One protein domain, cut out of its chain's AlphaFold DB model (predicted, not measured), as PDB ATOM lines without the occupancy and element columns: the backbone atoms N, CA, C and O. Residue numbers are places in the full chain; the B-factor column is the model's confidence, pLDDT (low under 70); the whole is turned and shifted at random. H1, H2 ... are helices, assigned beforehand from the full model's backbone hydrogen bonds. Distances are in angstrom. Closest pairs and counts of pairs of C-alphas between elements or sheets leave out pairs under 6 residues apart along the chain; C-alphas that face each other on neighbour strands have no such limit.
ATOM      1  N   LEU A 327     204.783 138.845  91.109       93.19
ATOM      2  CA  LEU A 327     204.519 137.906  92.192       93.19
ATOM      3  C   LEU A 327     203.052 137.452  92.134       93.19
ATOM      4  O   LEU A 327     202.181 138.280  91.839       93.19
ATOM      5  N   PRO A 328     202.744 136.177  92.437       92.31
ATOM      6  CA  PRO A 328     201.367 135.692  92.489       92.31
ATOM      7  C   PRO A 328     200.520 136.515  93.468       92.31
ATOM      8  O   PRO A 328     201.064 137.210  94.334       92.31
ATOM      9  N   PRO A 329     199.182 136.477  93.353       94.38
ATOM     10  CA  PRO A 329     198.348 137.067  94.384       94.38
ATOM     11  C   PRO A 329     198.679 136.415  95.731       94.38
ATOM     12  O   PRO A 329     199.014 135.239  95.802       94.38
ATOM     13  N   ASN A 330     198.588 137.184  96.808       96.31
ATOM     14  CA  ASN A 330     198.832 136.707  98.160       96.31
ATOM     15  C   ASN A 330     197.808 137.356  99.090       96.31
ATOM     16  O   ASN A 330     197.737 138.581  99.181       96.31
ATOM     17  N   ILE A 331     197.015 136.555  99.797       96.56
ATOM     18  CA  ILE A 331     195.921 137.039 100.644       96.56
ATOM     19  C   ILE A 331     196.402 137.970 101.764       96.56
ATOM     20  O   ILE A 331     195.664 138.850 102.207       96.56
ATOM     21  N   ASN A 332     197.658 137.831 102.190       96.88
ATOM     22  CA  ASN A 332     198.286 138.642 103.227       96.88
ATOM     23  C   ASN A 332     199.008 139.883 102.694       96.88
ATOM     24  O   ASN A 332     199.248 140.807 103.468       96.88
ATOM     25  N   GLU A 333     199.295 139.947 101.392       95.94
ATOM     26  CA  GLU A 333     200.029 141.067 100.800       95.94
ATOM     27  C   GLU A 333     199.213 141.851  99.773       95.94
ATOM     28  O   GLU A 333     199.116 143.073  99.895       95.94
ATOM     29  N   SER A 334     198.582 141.177  98.810       96.62
ATOM     30  CA  SER A 334     197.842 141.777  97.696       96.62
ATOM     31  C   SER A 334     196.679 142.671  98.139       96.62
ATOM     32  O   SER A 334     196.173 142.597  99.264       96.62
ATOM     33  N   HIS A 335     196.243 143.531  97.218       95.56
ATOM     34  CA  HIS A 335     195.119 144.453  97.378       95.56
ATOM     35  C   HIS A 335     194.181 144.358  96.163       95.56
ATOM     36  O   HIS A 335     194.427 143.606  95.222       95.56
ATOM     37  N   TRP A 336     193.112 145.157  96.141       95.50
ATOM     38  CA  TRP A 336     192.359 145.440  94.911       95.50
ATOM     39  C   TRP A 336     193.234 146.017  93.791       95.50
ATOM     40  O   TRP A 336     192.979 145.764  92.622       95.50
ATOM     41  N   PHE A 337     194.269 146.783  94.122       95.44
ATOM     42  CA  PHE A 337     195.247 147.291  93.163       95.44
ATOM     43  C   PHE A 337     196.510 146.420  93.189       95.44
ATOM     44  O   PHE A 337     196.722 145.652  94.130       95.44
ATOM     45  N   TYR A 338     197.340 146.523  92.152       96.31
ATOM     46  CA  TYR A 338     198.651 145.874  92.127       96.31
ATOM     47  C   TYR A 338     199.530 146.529  93.187       96.31
ATOM     48  O   TYR A 338     199.597 147.758  93.260       96.31
ATOM     49  N   LYS A 339     200.175 145.719  94.024       96.06
ATOM     50  CA  LYS A 339     200.938 146.222  95.168       96.06
ATOM     51  C   LYS A 339     202.438 146.115  94.881       96.06
ATOM     52  O   LYS A 339     202.913 145.001  94.654       96.06
ATOM     53  N   PRO A 340     203.187 147.230  94.900       96.81
ATOM     54  CA  PRO A 340     204.638 147.185  94.789       96.81
ATOM     55  C   PRO A 340     205.265 146.610  96.067       96.81
ATOM     56  O   PRO A 340     204.730 146.754  97.165       96.81
ATOM     57  N   SER A 341     206.410 145.957  95.915       94.19
ATOM     58  CA  SER A 341     207.265 145.458  96.993       94.19
ATOM     59  C   SER A 341     208.734 145.529  96.560       94.19
ATOM     60  O   SER A 341     209.030 145.863  95.409       94.19
ATOM     61  N   GLN A 342     209.662 145.205  97.462       89.31
ATOM     62  CA  GLN A 342     211.087 145.125  97.122       89.31
ATOM     63  C   GLN A 342     211.392 143.963  96.163       89.31
ATOM     64  O   GLN A 342     212.223 144.108  95.274       89.31
ATOM     65  N   GLU A 343     210.684 142.840  96.302       91.56
ATOM     66  CA  GLU A 343     210.894 141.625  95.500       91.56
ATOM     67  C   GLU A 343     210.242 141.697  94.111       91.56
ATOM     68  O   GLU A 343     210.601 140.943  93.209       91.56
ATOM     69  N   GLY A 344     209.273 142.598  93.931       94.56
ATOM     70  CA  GLY A 344     208.504 142.724  92.699       94.56
ATOM     71  C   GLY A 344     207.126 143.336  92.924       94.56
ATOM     72  O   GLY A 344     206.914 144.117  93.853       94.56
ATOM     73  N   ILE A 345     206.163 142.976  92.080       96.69
ATOM     74  CA  ILE A 345     204.785 143.473  92.145       96.69
ATOM     75  C   ILE A 345     203.840 142.311  92.427       96.69
ATOM     76  O   ILE A 345     203.712 141.409  91.603       96.69
ATOM     77  N   TYR A 346     203.129 142.364  93.553       96.06
ATOM     78  CA  TYR A 346     202.044 141.430  93.836       96.06
ATOM     79  C   TYR A 346     200.850 141.702  92.931       96.06
ATOM     80  O   TYR A 346     200.363 142.839  92.828       96.06
ATOM     81  N   LEU A 347     200.341 140.631  92.322       95.06
ATOM     82  CA  LEU A 347     199.118 140.687  91.542       95.06
ATOM     83  C   LEU A 347     197.939 141.174  92.384       95.06
ATOM     84  O   LEU A 347     197.776 140.843  93.563       95.06
ATOM     85  N   SER A 348     197.105 141.976  91.733       95.25
ATOM     86  CA  SER A 348     195.847 142.469  92.273       95.25
ATOM     87  C   SER A 348     194.851 141.320  92.471       95.25
ATOM     88  O   SER A 348     194.601 140.538  91.560       95.25
ATOM     89  N   ILE A 349     194.177 141.277  93.621       94.88
ATOM     90  CA  ILE A 349     193.022 140.387  93.826       94.88
ATOM     91  C   ILE A 349     191.865 140.802  92.896       94.88
ATOM     92  O   ILE A 349     191.092 139.970  92.432       94.88
ATOM     93  N   GLY A 350     191.772 142.092  92.568       92.06
ATOM     94  CA  GLY A 350     190.775 142.635  91.648       92.06
ATOM     95  C   GLY A 350     190.966 142.253  90.180       92.06
ATOM     96  O   GLY A 350     190.048 142.461  89.393       92.06
ATOM     97  N   THR A 351     192.118 141.688  89.788       91.31
ATOM     98  CA  THR A 351     192.291 141.148  88.427       91.31
ATOM     99  C   THR A 351     191.721 139.737  88.262       91.31
ATOM    100  O   THR A 351     191.626 139.261  87.133       91.31
ATOM    101  N   ILE A 352     191.352 139.070  89.361       92.06
ATOM    102  CA  ILE A 352     190.833 137.702  89.354       92.06
ATOM    103  C   ILE A 352     189.377 137.720  88.879       92.06
ATOM    104  O   ILE A 352     188.509 138.361  89.481       92.06
ATOM    105  N   LYS A 353     189.081 136.995  87.796       89.62
ATOM    106  CA  LYS A 353     187.730 136.896  87.238       89.62
ATOM    107  C   LYS A 353     186.757 136.346  88.274       89.62
ATOM    108  O   LYS A 353     186.997 135.329  88.916       89.62
ATOM    109  N   GLY A 354     185.617 137.019  88.399       86.69
ATOM    110  CA  GLY A 354     184.578 136.660  89.364       86.69
ATOM    111  C   GLY A 354     184.776 137.246  90.764       86.69
ATOM    112  O   GLY A 354     183.885 137.077  91.593       86.69
ATOM    113  N   VAL A 355     185.868 137.973  91.028       91.31
ATOM    114  CA  VAL A 355     186.087 138.651  92.310       91.31
ATOM    115  C   VAL A 355     185.670 140.124  92.225       91.31
ATOM    116  O   VAL A 355     186.173 140.894  91.412       91.31
ATOM    117  N   GLY A 356     184.718 140.528  93.071       91.88
ATOM    118  CA  GLY A 356     184.187 141.894  93.108       91.88
ATOM    119  C   GLY A 356     184.911 142.814  94.095       91.88
ATOM    120  O   GLY A 356     185.388 142.367  95.138       91.88
ATOM    121  N   TYR A 357     184.914 144.124  93.811       93.50
ATOM    122  CA  TYR A 357     185.561 145.152  94.645       93.50
ATOM    123  C   TYR A 357     185.162 145.079  96.121       93.50
ATOM    124  O   TYR A 357     186.021 145.112  96.998       93.50
ATOM    125  N   GLN A 358     183.865 144.928  96.399       94.81
ATOM    126  CA  GLN A 358     183.351 144.890  97.771       94.81
ATOM    127  C   GLN A 358     183.889 143.692  98.563       94.81
ATOM    128  O   GLN A 358     184.226 143.840  99.734       94.81
ATOM    129  N   SER A 359     184.029 142.526  97.924       94.56
ATOM    130  CA  SER A 359     184.612 141.335  98.548       94.56
ATOM    131  C   SER A 359     186.077 141.560  98.916       94.56
ATOM    132  O   SER A 359     186.479 141.282 100.042       94.56
ATOM    133  N   VAL A 360     186.865 142.126  97.995       95.62
ATOM    134  CA  VAL A 360     188.284 142.426  98.243       95.62
ATOM    135  C   VAL A 360     188.449 143.483  99.324       95.62
ATOM    136  O   VAL A 360     189.312 143.336 100.183       95.62
ATOM    137  N   LYS A 361     187.610 144.524  99.315       96.44
ATOM    138  CA  LYS A 361     187.616 145.562 100.346       96.44
ATOM    139  C   LYS A 361     187.413 144.956 101.734       96.44
ATOM    140  O   LYS A 361     188.206 145.239 102.618       96.44
ATOM    141  N   VAL A 362     186.423 144.077 101.905       96.56
ATOM    142  CA  VAL A 362     186.183 143.396 103.191       96.56
ATOM    143  C   VAL A 362     187.397 142.570 103.622       96.56
ATOM    144  O   VAL A 362     187.813 142.677 104.768       96.56
ATOM    145  N   ILE A 363     187.994 141.794 102.713       96.06
ATOM    146  CA  ILE A 363     189.187 140.980 103.005       96.06
ATOM    147  C   ILE A 363     190.364 141.846 103.469       96.06
ATOM    148  O   ILE A 363     191.052 141.514 104.433       96.06
ATOM    149  N   VAL A 364     190.608 142.951 102.770       96.69
ATOM    150  CA  VAL A 364     191.735 143.836 103.059       96.69
ATOM    151  C   VAL A 364     191.508 144.641 104.339       96.69
ATOM    152  O   VAL A 364     192.432 144.741 105.143       96.69
ATOM    153  N   ASP A 365     190.309 145.192 104.536       96.75
ATOM    154  CA  ASP A 365     189.953 145.953 105.739       96.75
ATOM    155  C   ASP A 365     190.091 145.066 106.986       96.75
ATOM    156  O   ASP A 365     190.739 145.461 107.954       96.75
ATOM    157  N   GLU A 366     189.583 143.830 106.923       96.75
ATOM    158  CA  GLU A 366     189.705 142.827 107.989       96.75
ATOM    159  C   GLU A 366     191.172 142.517 108.320       96.75
ATOM    160  O   GLU A 366     191.564 142.446 109.488       96.75
ATOM    161  N   ARG A 367     192.022 142.375 107.296       96.06
ATOM    162  CA  ARG A 367     193.466 142.158 107.466       96.06
ATOM    163  C   ARG A 367     194.172 143.362 108.093       96.06
ATOM    164  O   ARG A 367     195.105 143.181 108.872       96.06
ATOM    165  N   TYR A 368     193.776 144.586 107.747       94.88
ATOM    166  CA  TYR A 368     194.375 145.787 108.335       94.88
ATOM    167  C   TYR A 368     193.947 146.014 109.785       94.88
ATOM    168  O   TYR A 368     194.753 146.516 110.562       94.88
ATOM    169  N   GLN A 369     192.722 145.633 110.154       96.25
ATOM    170  CA  GLN A 369     192.216 145.782 111.519       96.25
ATOM    171  C   GLN A 369     192.738 144.685 112.452       96.25
ATOM    172  O   GLN A 369     193.199 144.988 113.549       96.25
ATOM    173  N   ASN A 370     192.726 143.427 112.002       95.25
ATOM    174  CA  ASN A 370     192.988 142.263 112.860       95.25
ATOM    175  C   ASN A 370     194.296 141.521 112.510       95.25
ATOM    176  O   ASN A 370     194.560 140.430 113.010       95.25
ATOM    177  N   GLY A 371     195.139 142.102 111.650       96.12
ATOM    178  CA  GLY A 371     196.437 141.548 111.253       96.12
ATOM    179  C   GLY A 371     196.366 140.483 110.149       96.12
ATOM    180  O   GLY A 371     195.304 140.169 109.608       96.12
ATOM    181  N   LYS A 372     197.528 139.919 109.788       97.12
ATOM    182  CA  LYS A 372     197.652 138.881 108.745       97.12
ATOM    183  C   LYS A 372     196.846 137.627 109.101       97.12
ATOM    184  O   LYS A 372     196.750 137.261 110.269       97.12
ATOM    185  N   PHE A 373     196.284 136.973 108.090       96.19
ATOM    186  CA  PHE A 373     195.647 135.666 108.233       96.19
ATOM    187  C   PHE A 373     196.711 134.607 108.513       96.19
ATOM    188  O   PHE A 373     197.752 134.593 107.847       96.19
ATOM    189  N   LYS A 374     196.451 133.741 109.493       93.69
ATOM    190  CA  LYS A 374     197.391 132.683 109.897       93.69
ATOM    191  C   LYS A 374     197.317 131.465 108.980       93.69
ATOM    192  O   LYS A 374     198.347 130.904 108.625       93.69
ATOM    193  N   ASP A 375     196.103 131.088 108.599       93.75
ATOM    194  CA  ASP A 375     195.806 129.958 107.725       93.75
ATOM    195  C   ASP A 375     194.431 130.140 107.045       93.75
ATOM    196  O   ASP A 375     193.759 131.168 107.209       93.75
ATOM    197  N   PHE A 376     194.012 129.152 106.248       93.88
ATOM    198  CA  PHE A 376     192.749 129.195 105.511       93.88
ATOM    199  C   PHE A 376     191.512 129.169 106.424       93.88
ATOM    200  O   PHE A 376     190.505 129.804 106.105       93.88
ATOM    201  N   PHE A 377     191.587 128.511 107.583       91.69
ATOM    202  CA  PHE A 377     190.491 128.453 108.550       91.69
ATOM    203  C   PHE A 377     190.372 129.752 109.363       91.69
ATOM    204  O   PHE A 377     189.263 130.206 109.634       91.69
ATOM    205  N   ASP A 378     191.488 130.409 109.687       92.06
ATOM    206  CA  ASP A 378     191.517 131.756 110.269       92.06
ATOM    207  C   ASP A 378     190.897 132.782 109.312       92.06
ATOM    208  O   ASP A 378     190.029 133.563 109.708       92.06
ATOM    209  N   PHE A 379     191.256 132.720 108.025       94.56
ATOM    210  CA  PHE A 379     190.592 133.505 106.983       94.56
ATOM    211  C   PHE A 379     189.084 133.226 106.947       94.56
ATOM    212  O   PHE A 379     188.271 134.152 106.967       94.56
ATOM    213  N   ALA A 380     188.693 131.952 106.937       91.75
ATOM    214  CA  ALA A 380     187.291 131.564 106.932       91.75
ATOM    215  C   ALA A 380     186.533 132.078 108.165       91.75
ATOM    216  O   ALA A 380     185.407 132.548 108.023       91.75
ATOM    217  N   ARG A 381     187.121 132.030 109.362       90.38
ATOM    218  CA  ARG A 381     186.475 132.494 110.600       90.38
ATOM    219  C   ARG A 381     186.248 134.006 110.598       90.38
ATOM    220  O   ARG A 381     185.191 134.463 111.013       90.38
ATOM    221  N   ARG A 382     187.226 134.766 110.102       92.44
ATOM    222  CA  ARG A 382     187.224 136.237 110.125       92.44
ATOM    223  C   ARG A 382     186.362 136.867 109.031       92.44
ATOM    224  O   ARG A 382     185.819 137.951 109.216       92.44
ATOM    225  N   ILE A 383     186.220 136.207 107.882       92.94
ATOM    226  CA  ILE A 383     185.507 136.784 106.737       92.94
ATOM    227  C   ILE A 383     184.001 136.451 106.775       92.94
ATOM    228  O   ILE A 383     183.625 135.284 106.916       92.94
ATOM    229  N   PRO A 384     183.099 137.433 106.566       89.94
ATOM    230  CA  PRO A 384     181.653 137.199 106.544       89.94
ATOM    231  C   PRO A 384     181.195 136.217 105.452       89.94
ATOM    232  O   PRO A 384     181.693 136.249 104.323       89.94
ATOM    233  N   LYS A 385     180.154 135.414 105.731       86.81
ATOM    234  CA  LYS A 385     179.591 134.416 104.786       86.81
ATOM    235  C   LYS A 385     179.244 134.991 103.409       86.81
ATOM    236  O   LYS A 385     179.514 134.354 102.399       86.81
ATOM    237  N   ARG A 386     178.733 136.230 103.346       87.81
ATOM    238  CA  ARG A 386     178.404 136.916 102.078       87.81
ATOM    239  C   ARG A 386     179.598 137.070 101.123       87.81
ATOM    240  O   ARG A 386     179.396 137.252  99.929       87.81
ATOM    241  N   VAL A 387     180.826 137.047 101.647       88.00
ATOM    242  CA  VAL A 387     182.068 137.163 100.869       88.00
ATOM    243  C   VAL A 387     182.638 135.781 100.533       88.00
ATOM    244  O   VAL A 387     183.110 135.581  99.414       88.00
ATOM    245  N   LYS A 388     182.544 134.815 101.455       88.62
ATOM    246  CA  LYS A 388     183.071 133.441 101.328       88.62
ATOM    247  C   LYS A 388     182.208 132.543 100.430       88.62
ATOM    248  O   LYS A 388     181.778 131.475 100.840       88.62
ATOM    249  N   THR A 389     181.916 132.963  99.205       92.19
ATOM    250  CA  THR A 389     181.222 132.083  98.248       92.19
ATOM    251  C   THR A 389     182.184 131.019  97.715       92.19
ATOM    252  O   THR A 389     183.361 131.321  97.512       92.19
ATOM    253  N   ARG A 390     181.693 129.801  97.426       93.44
ATOM    254  CA  ARG A 390     182.503 128.714  96.834       93.44
ATOM    255  C   ARG A 390     183.330 129.204  95.644       93.44
ATOM    256  O   ARG A 390     184.546 129.075  95.645       93.44
ATOM    257  N   LYS A 391     182.669 129.881  94.701       93.00
ATOM    258  CA  LYS A 391     183.294 130.427  93.490       93.00
ATOM    259  C   LYS A 391     184.450 131.389  93.788       93.00
ATOM    260  O   LYS A 391     185.439 131.390  93.065       93.00
ATOM    261  N   LEU A 392     184.325 132.222  94.825       93.44
ATOM    262  CA  LEU A 392     185.383 133.152  95.222       93.44
ATOM    263  C   LEU A 392     186.557 132.417  95.874       93.44
ATOM    264  O   LEU A 392     187.702 132.724  95.559       93.44
ATOM    265  N   LEU A 393     186.283 131.454  96.758       95.00
ATOM    266  CA  LEU A 393     187.324 130.658  97.415       95.00
ATOM    267  C   LEU A 393     188.109 129.828  96.396       95.00
ATOM    268  O   LEU A 393     189.334 129.899  96.385       95.00
ATOM    269  N   GLU A 394     187.415 129.126  95.497       94.94
ATOM    270  CA  GLU A 394     188.027 128.376  94.394       94.94
ATOM    271  C   GLU A 394     188.910 129.288  93.543       94.94
ATOM    272  O   GLU A 394     190.085 128.993  93.355       94.94
ATOM    273  N   ALA A 395     188.386 130.437  93.101       94.75
ATOM    274  CA  ALA A 395     189.151 131.380  92.292       94.75
ATOM    275  C   ALA A 395     190.437 131.833  92.997       94.75
ATOM    276  O   ALA A 395     191.489 131.841  92.370       94.75
ATOM    277  N   LEU A 396     190.374 132.175  94.291       95.56
ATOM    278  CA  LEU A 396     191.535 132.596  95.083       95.56
ATOM    279  C   LEU A 396     192.559 131.469  95.277       95.56
ATOM    280  O   LEU A 396     193.757 131.710  95.148       95.56
ATOM    281  N   ILE A 397     192.104 130.250  95.578       95.50
ATOM    282  CA  ILE A 397     192.981 129.087  95.766       95.50
ATOM    283  C   ILE A 397     193.688 128.740  94.453       95.50
ATOM    284  O   ILE A 397     194.908 128.595  94.424       95.50
ATOM    285  N   LEU A 398     192.936 128.662  93.353       94.56
ATOM    286  CA  LEU A 398     193.444 128.219  92.056       94.56
ATOM    287  C   LEU A 398     194.508 129.153  91.471       94.56
ATOM    288  O   LEU A 398     195.436 128.681  90.820       94.56
ATOM    289  N   VAL A 399     194.422 130.458  91.742       92.75
ATOM    290  CA  VAL A 399     195.440 131.441  91.321       92.75
ATOM    291  C   VAL A 399     196.589 131.610  92.321       92.75
ATOM    292  O   VAL A 399     197.458 132.454  92.114       92.75
ATOM    293  N   GLY A 400     196.583 130.848  93.417       93.31
ATOM    294  CA  GLY A 400     197.661 130.824  94.402       93.31
ATOM    295  C   GLY A 400     197.599 131.893  95.495       93.31
ATOM    296  O   GLY A 400     198.580 132.103  96.202       93.31
ATOM    297  N   ALA A 401     196.452 132.556  95.696       95.56
ATOM    298  CA  ALA A 401     196.315 133.598  96.722       95.56
ATOM    299  C   ALA A 401     196.608 133.095  98.147       95.56
ATOM    300  O   ALA A 401     196.975 133.881  99.019       95.56
ATOM    301  N   PHE A 402     196.450 131.793  98.379       96.31
ATOM    302  CA  PHE A 402     196.644 131.141  99.671       96.31
ATOM    303  C   PHE A 402     197.939 130.319  99.764       96.31
ATOM    304  O   PHE A 402     198.186 129.711 100.805       96.31
ATOM    305  N   ASP A 403     198.805 130.350  98.743       93.56
ATOM    306  CA  ASP A 403     200.055 129.567  98.710       93.56
ATOM    307  C   ASP A 403     200.997 129.927  99.877       93.56
ATOM    308  O   ASP A 403     201.774 129.099 100.350       93.56
ATOM    309  N   ALA A 404     200.872 131.147 100.415       93.00
ATOM    310  CA  ALA A 404     201.607 131.614 101.590       93.00
ATOM    311  C   ALA A 404     201.346 130.795 102.871       93.00
ATOM    312  O   ALA A 404     202.109 130.911 103.826       93.00
ATOM    313  N   PHE A 405     200.288 129.979 102.908       94.06
ATOM    314  CA  PHE A 405     199.991 129.082 104.028       94.06
ATOM    315  C   PHE A 405     200.731 127.738 103.948       94.06
ATOM    316  O   PHE A 405     200.578 126.909 104.842       94.06
ATOM    317  N   GLY A 406     201.522 127.501 102.894       92.44
ATOM    318  CA  GLY A 406     202.324 126.283 102.751       92.44
ATOM    319  C   GLY A 406     201.497 125.016 102.511       92.44
ATOM    320  O   GLY A 406     201.957 123.918 102.816       92.44
ATOM    321  N   LYS A 407     200.269 125.158 101.998       93.62
ATOM    322  CA  LYS A 407     199.373 124.053 101.636       93.62
ATOM    323  C   LYS A 407     199.164 124.009 100.130       93.62
ATOM    324  O   LYS A 407     199.130 125.052  99.485       93.62
ATOM    325  N   THR A 408     199.012 122.802  99.588       94.44
ATOM    326  CA  THR A 408     198.753 122.612  98.156       94.44
ATOM    327  C   THR A 408     197.356 123.099  97.789       94.44
ATOM    328  O   THR A 408     196.434 123.063  98.616       94.44
ATOM    329  N   ARG A 409     197.157 123.509  96.533       94.50
ATOM    330  CA  ARG A 409     195.836 123.959  96.065       94.50
ATOM    331  C   ARG A 409     194.797 122.849  96.197       94.50
ATOM    332  O   ARG A 409     193.688 123.118  96.644       94.50
ATOM    333  N   SER A 410     195.171 121.600  95.908       94.81
ATOM    334  CA  SER A 410     194.320 120.415  96.112       94.81
ATOM    335  C   SER A 410     193.815 120.284  97.554       94.81
ATOM    336  O   SER A 410     192.631 120.034  97.771       94.81
ATOM    337  N   THR A 411     194.706 120.485  98.533       94.12
ATOM    338  CA  THR A 411     194.377 120.431  99.967       94.12
ATOM    339  C   THR A 411     193.379 121.530 100.339       94.12
ATOM    340  O   THR A 411     192.377 121.280 101.008       94.12
ATOM    341  N   LEU A 412     193.615 122.757  99.863       94.81
ATOM    342  CA  LEU A 412     192.750 123.902 100.149       94.81
ATOM    343  C   LEU A 412     191.377 123.799  99.468       94.81
ATOM    344  O   LEU A 412     190.377 124.168 100.077       94.81
ATOM    345  N   LEU A 413     191.309 123.275  98.239       94.88
ATOM    346  CA  LEU A 413     190.049 123.061  97.516       94.88
ATOM    347  C   LEU A 413     189.126 122.091  98.258       94.88
ATOM    348  O   LEU A 413     187.927 122.337  98.345       94.88
ATOM    349  N   GLN A 414     189.673 121.016  98.830       92.06
ATOM    350  CA  GLN A 414     188.885 120.074  99.626       92.06
ATOM    351  C   GLN A 414     188.407 120.688 100.949       92.06
ATOM    352  O   GLN A 414     187.298 120.409 101.399       92.06
ATOM    353  N   ALA A 415     189.213 121.565 101.554       91.81
ATOM    354  CA  ALA A 415     188.841 122.266 102.780       91.81
ATOM    355  C   ALA A 415     187.693 123.280 102.586       91.81
ATOM    356  O   ALA A 415     187.138 123.760 103.575       91.81
ATOM    357  N   ILE A 416     187.305 123.607 101.343       92.12
ATOM    358  CA  ILE A 416     186.193 124.533 101.068       92.12
ATOM    359  C   ILE A 416     184.885 124.023 101.672       92.12
ATOM    360  O   ILE A 416     184.157 124.820 102.261       92.12
ATOM    361  N   ASP A 417     184.588 122.726 101.556       88.12
ATOM    362  CA  ASP A 417     183.339 122.151 102.075       88.12
ATOM    363  C   ASP A 417     183.256 122.352 103.596       88.12
ATOM    364  O   ASP A 417     182.285 122.910 104.101       88.12
ATOM    365  N   GLN A 418     184.350 122.067 104.310       86.06
ATOM    366  CA  GLN A 418     184.458 122.291 105.757       86.06
ATOM    367  C   GLN A 418     184.307 123.773 106.148       86.06
ATOM    368  O   GLN A 418     183.769 124.090 107.210       86.06
ATOM    369  N   VAL A 419     184.781 124.694 105.304       86.50
ATOM    370  CA  VAL A 419     184.682 126.148 105.518       86.50
ATOM    371  C   VAL A 419     183.271 126.686 105.264       86.50
ATOM    372  O   VAL A 419     182.856 127.639 105.929       86.50
ATOM    373  N   LEU A 420     182.555 126.123 104.290       85.19
ATOM    374  CA  LEU A 420     181.202 126.549 103.927       85.19
ATOM    375  C   LEU A 420     180.139 125.940 104.842       85.19
ATOM    376  O   LEU A 420     179.212 126.654 105.219       85.19
ATOM    377  N   ASP A 421     180.303 124.671 105.215       77.06
ATOM    378  CA  ASP A 421     179.402 123.944 106.119       77.06
ATOM    379  C   ASP A 421     179.663 124.292 107.592       77.06
ATOM    380  O   ASP A 421     178.806 124.101 108.456       77.06
ATOM    381  N   GLY A 422     180.850 124.836 107.885       65.00
ATOM    382  CA  GLY A 422     181.236 125.377 109.183       65.00
ATOM    383  C   GLY A 422     180.446 126.639 109.527       65.00
ATOM    384  O   GLY A 422     180.953 127.759 109.437       65.00
ATOM    385  N   ASP A 423     179.196 126.460 109.946       49.62
ATOM    386  CA  ASP A 423     178.335 127.495 110.506       49.62
ATOM    387  C   ASP A 423     178.863 127.942 111.881       49.62
ATOM    388  O   ASP A 423     178.319 127.626 112.933       49.62
ATOM    389  N   LEU A 424     179.953 128.710 111.889       49.88
ATOM    390  CA  LEU A 424     180.446 129.381 113.092       49.88
ATOM    391  C   LEU A 424     179.690 130.695 113.301       49.88
ATOM    392  O   LEU A 424     180.251 131.783 113.220       49.88
ATOM    393  N   ASN A 425     178.383 130.582 113.540       41.44
ATOM    394  CA  ASN A 425     177.626 131.620 114.231       41.44
ATOM    395  C   ASN A 425     177.934 131.492 115.724       41.44
ATOM    396  O   ASN A 425     177.221 130.780 116.426       41.44
ATOM    397  N   ILE A 426     178.996 132.132 116.215       45.66
ATOM    398  CA  ILE A 426     179.245 132.201 117.659       45.66
ATOM    399  C   ILE A 426     179.673 133.619 118.026       45.66
ATOM    400  O   ILE A 426     180.842 133.982 117.982       45.66
ATOM    401  N   GLU A 427     178.673 134.408 118.408       39.91
ATOM    402  CA  GLU A 427     178.803 135.659 119.162       39.91
ATOM    403  C   GLU A 427     179.006 135.411 120.677       39.91
ATOM    404  O   GLU A 427     178.708 136.280 121.488       39.91
ATOM    405  N   GLN A 428     179.504 134.247 121.110       44.12
ATOM    406  CA  GLN A 428     179.699 133.958 122.539       44.12
ATOM    407  C   GLN A 428     181.087 133.377 122.839       44.12
ATOM    408  O   GLN A 428     181.427 132.281 122.410       44.12
ATOM    409  N   ASP A 429     181.866 134.156 123.594       42.75
ATOM    410  CA  ASP A 429     183.049 133.779 124.373       42.75
ATOM    411  C   ASP A 429     184.090 132.882 123.682       42.75
ATOM    412  O   ASP A 429     184.107 131.655 123.801       42.75
ATOM    413  N   GLY A 430     185.074 133.532 123.049       50.53
ATOM    414  CA  GLY A 430     186.203 132.894 122.358       50.53
ATOM    415  C   GLY A 430     187.083 131.958 123.204       50.53
ATOM    416  O   GLY A 430     187.927 131.273 122.642       50.53
ATOM    417  N   PHE A 431     186.885 131.879 124.524       48.78
ATOM    418  CA  PHE A 431     187.642 130.981 125.405       48.78
ATOM    419  C   PHE A 431     187.059 129.558 125.479       48.78
ATOM    420  O   PHE A 431     187.802 128.604 125.694       48.78
ATOM    421  N   LEU A 432     185.743 129.385 125.284       44.75
ATOM    422  CA  LEU A 432     185.100 128.063 125.346       44.75
ATOM    423  C   LEU A 432     185.180 127.311 124.006       44.75
ATOM    424  O   LEU A 432     185.164 126.081 123.969       44.75
ATOM    425  N   PHE A 433     185.297 128.047 122.901       50.19
ATOM    426  CA  PHE A 433     185.270 127.490 121.553       50.19
ATOM    427  C   PHE A 433     186.582 126.806 121.134       50.19
ATOM    428  O   PHE A 433     186.533 125.734 120.527       50.19
ATOM    429  N   ASP A 434     187.739 127.355 121.526       50.06
ATOM    430  CA  ASP A 434     189.065 126.757 121.266       50.06
ATOM    431  C   ASP A 434     189.250 125.391 121.960       50.06
ATOM    432  O   ASP A 434     190.101 124.597 121.560       50.06
ATOM    433  N   ILE A 435     188.439 125.101 122.985       49.53
ATOM    434  CA  ILE A 435     188.467 123.842 123.744       49.53
ATOM    435  C   ILE A 435     187.488 122.807 123.164       49.53
ATOM    436  O   ILE A 435     187.754 121.608 123.234       49.53
ATOM    437  N   LEU A 436     186.357 123.246 122.599       42.78
ATOM    438  CA  LEU A 436     185.240 122.373 122.213       42.78
ATOM    439  C   LEU A 436     185.126 122.100 120.712       42.78
ATOM    440  O   LEU A 436     184.362 121.213 120.328       42.78
ATOM    441  N   THR A 437     185.868 122.811 119.856       48.62
ATOM    442  CA  THR A 437     185.894 122.459 118.436       48.62
ATOM    443  C   THR A 437     186.968 121.432 118.110       48.62
ATOM    444  O   THR A 437     188.129 121.618 118.479       48.62
ATOM    445  N   PRO A 438     186.624 120.360 117.367       51.22
ATOM    446  CA  PRO A 438     187.646 119.522 116.767       51.22
ATOM    447  C   PRO A 438     188.543 120.427 115.924       51.22
ATOM    448  O   PRO A 438     188.037 121.204 115.109       51.22
ATOM    449  N   LYS A 439     189.867 120.350 116.128       56.66
ATOM    450  CA  LYS A 439     190.829 121.034 115.257       56.66
ATOM    451  C   LYS A 439     190.486 120.646 113.824       56.66
ATOM    452  O   LYS A 439     190.648 119.484 113.462       56.66
ATOM    453  N   GLN A 440     189.994 121.602 113.038       67.12
ATOM    454  CA  GLN A 440     189.832 121.407 111.604       67.12
ATOM    455  C   GLN A 440     191.220 121.070 111.057       67.12
ATOM    456  O   GLN A 440     192.154 121.867 111.155       67.12
ATOM    457  N   MET A 441     191.381 119.829 110.609       76.31
ATOM    458  CA  MET A 441     192.645 119.312 110.112       76.31
ATOM    459  C   MET A 441     192.594 119.283 108.593       76.31
ATOM    460  O   MET A 441     191.612 118.845 107.997       76.31
ATOM    461  N   TYR A 442     193.672 119.756 107.977       85.62
ATOM    462  CA  TYR A 442     193.869 119.589 106.546       85.62
ATOM    463  C   TYR A 442     194.055 118.107 106.221       85.62
ATOM    464  O   TYR A 442     194.827 117.415 106.884       85.62
ATOM    465  N   GLU A 443     193.397 117.651 105.161       87.25
ATOM    466  CA  GLU A 443     193.743 116.403 104.491       87.25
ATOM    467  C   GLU A 443     194.769 116.721 103.402       87.25
ATOM    468  O   GLU A 443     194.416 117.218 102.332       87.25
ATOM    469  N   ASP A 444     196.052 116.499 103.701       89.31
ATOM    470  CA  ASP A 444     197.134 116.821 102.773       89.31
ATOM    471  C   ASP A 444     197.031 115.969 101.495       89.31
ATOM    472  O   ASP A 444     197.005 114.736 101.533       89.31
ATOM    473  N   LYS A 445     196.989 116.647 100.346       91.19
ATOM    474  CA  LYS A 445     196.951 116.051  99.006       91.19
ATOM    475  C   LYS A 445     198.101 116.540  98.144       91.19
ATOM    476  O   LYS A 445     198.571 117.670  98.293       91.19
ATOM    477  N   GLU A 446     198.500 115.703  97.188       91.81
ATOM    478  CA  GLU A 446     199.441 116.100  96.145       91.81
ATOM    479  C   GLU A 446     198.935 117.333  95.386       91.81
ATOM    480  O   GLU A 446     197.730 117.548  95.212       91.81
ATOM    481  N   GLU A 447     199.876 118.175  94.968       93.44
ATOM    482  CA  GLU A 447     199.568 119.393  94.230       93.44
ATOM    483  C   GLU A 447     198.955 119.075  92.860       93.44
ATOM    484  O   GLU A 447     199.203 118.026  92.260       93.44
ATOM    485  N   LEU A 448     198.139 120.001  92.360       91.06
ATOM    486  CA  LEU A 448     197.586 119.926  91.019       91.06
ATOM    487  C   LEU A 448     198.716 119.840  89.978       91.06
ATOM    488  O   LEU A 448     199.748 120.498  90.126       91.06
ATOM    489  N   PRO A 449     198.520 119.099  88.872       90.69
ATOM    490  CA  PRO A 449     199.492 119.078  87.790       90.69
ATOM    491  C   PRO A 449     199.787 120.490  87.269       90.69
ATOM    492  O   PRO A 449     198.866 121.275  87.039       90.69
ATOM    493  N   ASP A 450     201.056 120.780  86.976       85.06
ATOM    494  CA  ASP A 450     201.527 122.075  86.457       85.06
ATOM    495  C   ASP A 450     200.684 122.622  85.293       85.06
ATOM    496  O   ASP A 450     200.369 123.809  85.240       85.06
ATOM    497  N   ALA A 451     200.294 121.749  84.357       85.06
ATOM    498  CA  ALA A 451     199.461 122.120  83.215       85.06
ATOM    499  C   ALA A 451     198.078 122.645  83.635       85.06
ATOM    500  O   ALA A 451     197.556 123.562  83.003       85.06
ATOM    501  N   LEU A 452     197.508 122.079  84.700       88.88
ATOM    502  CA  LEU A 452     196.207 122.471  85.223       88.88
ATOM    503  C   LEU A 452     196.309 123.800  85.985       88.88
ATOM    504  O   LEU A 452     195.479 124.679  85.784       88.88
ATOM    505  N   ILE A 453     197.377 124.000  86.768       88.75
ATOM    506  CA  ILE A 453     197.670 125.292  87.410       88.75
ATOM    507  C   ILE A 453     197.785 126.398  86.354       88.75
ATOM    508  O   ILE A 453     197.086 127.405  86.440       88.75
ATOM    509  N   SER A 454     198.601 126.202  85.311       87.31
ATOM    510  CA  SER A 454     198.732 127.193  84.235       87.31
ATOM    511  C   SER A 454     197.407 127.435  83.496       87.31
ATOM    512  O   SER A 454     197.139 128.561  83.072       87.31
ATOM    513  N   GLN A 455     196.562 126.410  83.339       87.94
ATOM    514  CA  GLN A 455     195.227 126.570  82.761       87.94
ATOM    515  C   GLN A 455     194.349 127.478  83.631       87.94
ATOM    516  O   GLN A 455     193.728 128.397  83.096       87.94
ATOM    517  N   TYR A 456     194.338 127.277  84.949       90.81
ATOM    518  CA  TYR A 456     193.566 128.113  85.866       90.81
ATOM    519  C   TYR A 456     194.108 129.538  85.982       90.81
ATOM    520  O   TYR A 456     193.319 130.478  86.011       90.81
ATOM    521  N   GLU A 457     195.428 129.738  85.960       88.94
ATOM    522  CA  GLU A 457     196.007 131.084  85.851       88.94
ATOM    523  C   GLU A 457     195.462 131.800  84.607       88.94
ATOM    524  O   GLU A 457     194.947 132.916  84.696       88.94
ATOM    525  N   LYS A 458     195.473 131.137  83.445       85.69
ATOM    526  CA  LYS A 458     194.940 131.717  82.208       85.69
ATOM    527  C   LYS A 458     193.434 131.973  82.284       85.69
ATOM    528  O   LYS A 458     192.974 133.009  81.806       85.69
ATOM    529  N   GLU A 459     192.675 131.057  82.875       88.75
ATOM    530  CA  GLU A 459     191.226 131.172  83.026       88.75
ATOM    531  C   GLU A 459     190.844 132.349  83.930       88.75
ATOM    532  O   GLU A 459     190.091 133.229  83.506       88.75
ATOM    533  N   TYR A 460     191.401 132.400  85.142       89.88
ATOM    534  CA  TYR A 460     191.020 133.359  86.177       89.88
ATOM    535  C   TYR A 460     191.766 134.692  86.098       89.88
ATOM    536  O   TYR A 460     191.206 135.704  86.507       89.88
ATOM    537  N   LEU A 461     192.990 134.743  85.567       86.19
ATOM    538  CA  LEU A 461     193.780 135.983  85.463       86.19
ATOM    539  C   LEU A 461     193.856 136.518  84.027       86.19
ATOM    540  O   LEU A 461     194.076 137.711  83.825       86.19
ATOM    541  N   GLY A 462     193.666 135.661  83.019       81.81
ATOM    542  CA  GLY A 462     193.822 136.014  81.602       81.81
ATOM    543  C   GLY A 462     195.265 135.925  81.082       81.81
ATOM    544  O   GLY A 462     195.494 136.037  79.873       81.81
TER     545      GLY A 462
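AT A GLANCE: This is residues 327 to 462 of the 523 residues of the protein "DNA-directed DNA polymerase" of Staphylococcus aureus (UniProt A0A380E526). A helical hairpin, H3 and H4, makes the core, with H2 packed on H4 and H6 crossing H3 at a steep tilt. H1 lies beyond H2, beside the winding stretch of residues 327 to 356, which has no named element, and a thin arm sticks out with residues 426 to 432 and 434 to 439, of which 430 to 432 and 434 to 436 belong to H5. The 136 printed residues hold six named helices, H1 to H6 in order, and no named strand; the class is all helix, though under half of the residues, 62 of 136, are in named elements. The whole is compact, with a radius of gyration of the C-alphas of 15.1 A, and spans 44 by 33 by 27 A.

HOW THE PARTS SIT: Start at Leu 327 and go on to residues 339 to 340, which pair antiparallel with residues 345 to 346. Next comes H1, residues 357 to 370, which is close to but not clearly touching H2, residues 376 to 382: the closest C-alphas, of Glu 366 and Arg 382, are 7.4 A apart, and the lines are about perpendicular at 87 degrees. Further on, H3, residues 390 to 398, and H4, residues 409 to 421, form a hairpin; they touch, closest at the C-alphas of Ile 397 and Arg 409, 5.9 A apart, at a shallow tilt of 21 degrees, opposite ways. H2 and H4 only just touch, with 3 pairs of C-alphas within 8 A; the closest are those of Ala 380 and Val 419, 6.2 A apart. H5, residues 430 to 436, touches no helix. H6, residues 450 to 461, touches H3 at a steep tilt of 55 degrees, with the C-alphas of Leu 398 and Tyr 456 closest at 6.2 A. In H1, H2, H3 and H6 every O i to N i+4 pair is within hydrogen-bond range; in H4 it is 7 of 9, and in H5 1 of 3, beside 1 of 4 O i to N i+3 pairs.

IN THESE COORDINATES: Find C-alpha 357 at (185.561, 145.152, 94.645); from there H1 runs 19.9 A to C-alpha 370. H4 runs 19.3 A from C-alpha 409 at (195.836, 123.959, 96.065), and H6 runs 16.0 A to C-alpha 461 at (193.780, 135.983, 85.463). H2, H3 and H5 measure 10.1, 11.9 and 10.6 A.

THE WHOLE: Look to the C-alphas of Asp 429 and Ala 451 for the two farthest apart, 45.8 A. The link from H5 to H6 is long, with 13 residues. The printed part has no cut, and its mean pLDDT is 86.3; residues 422 to 440 of this model are under 70.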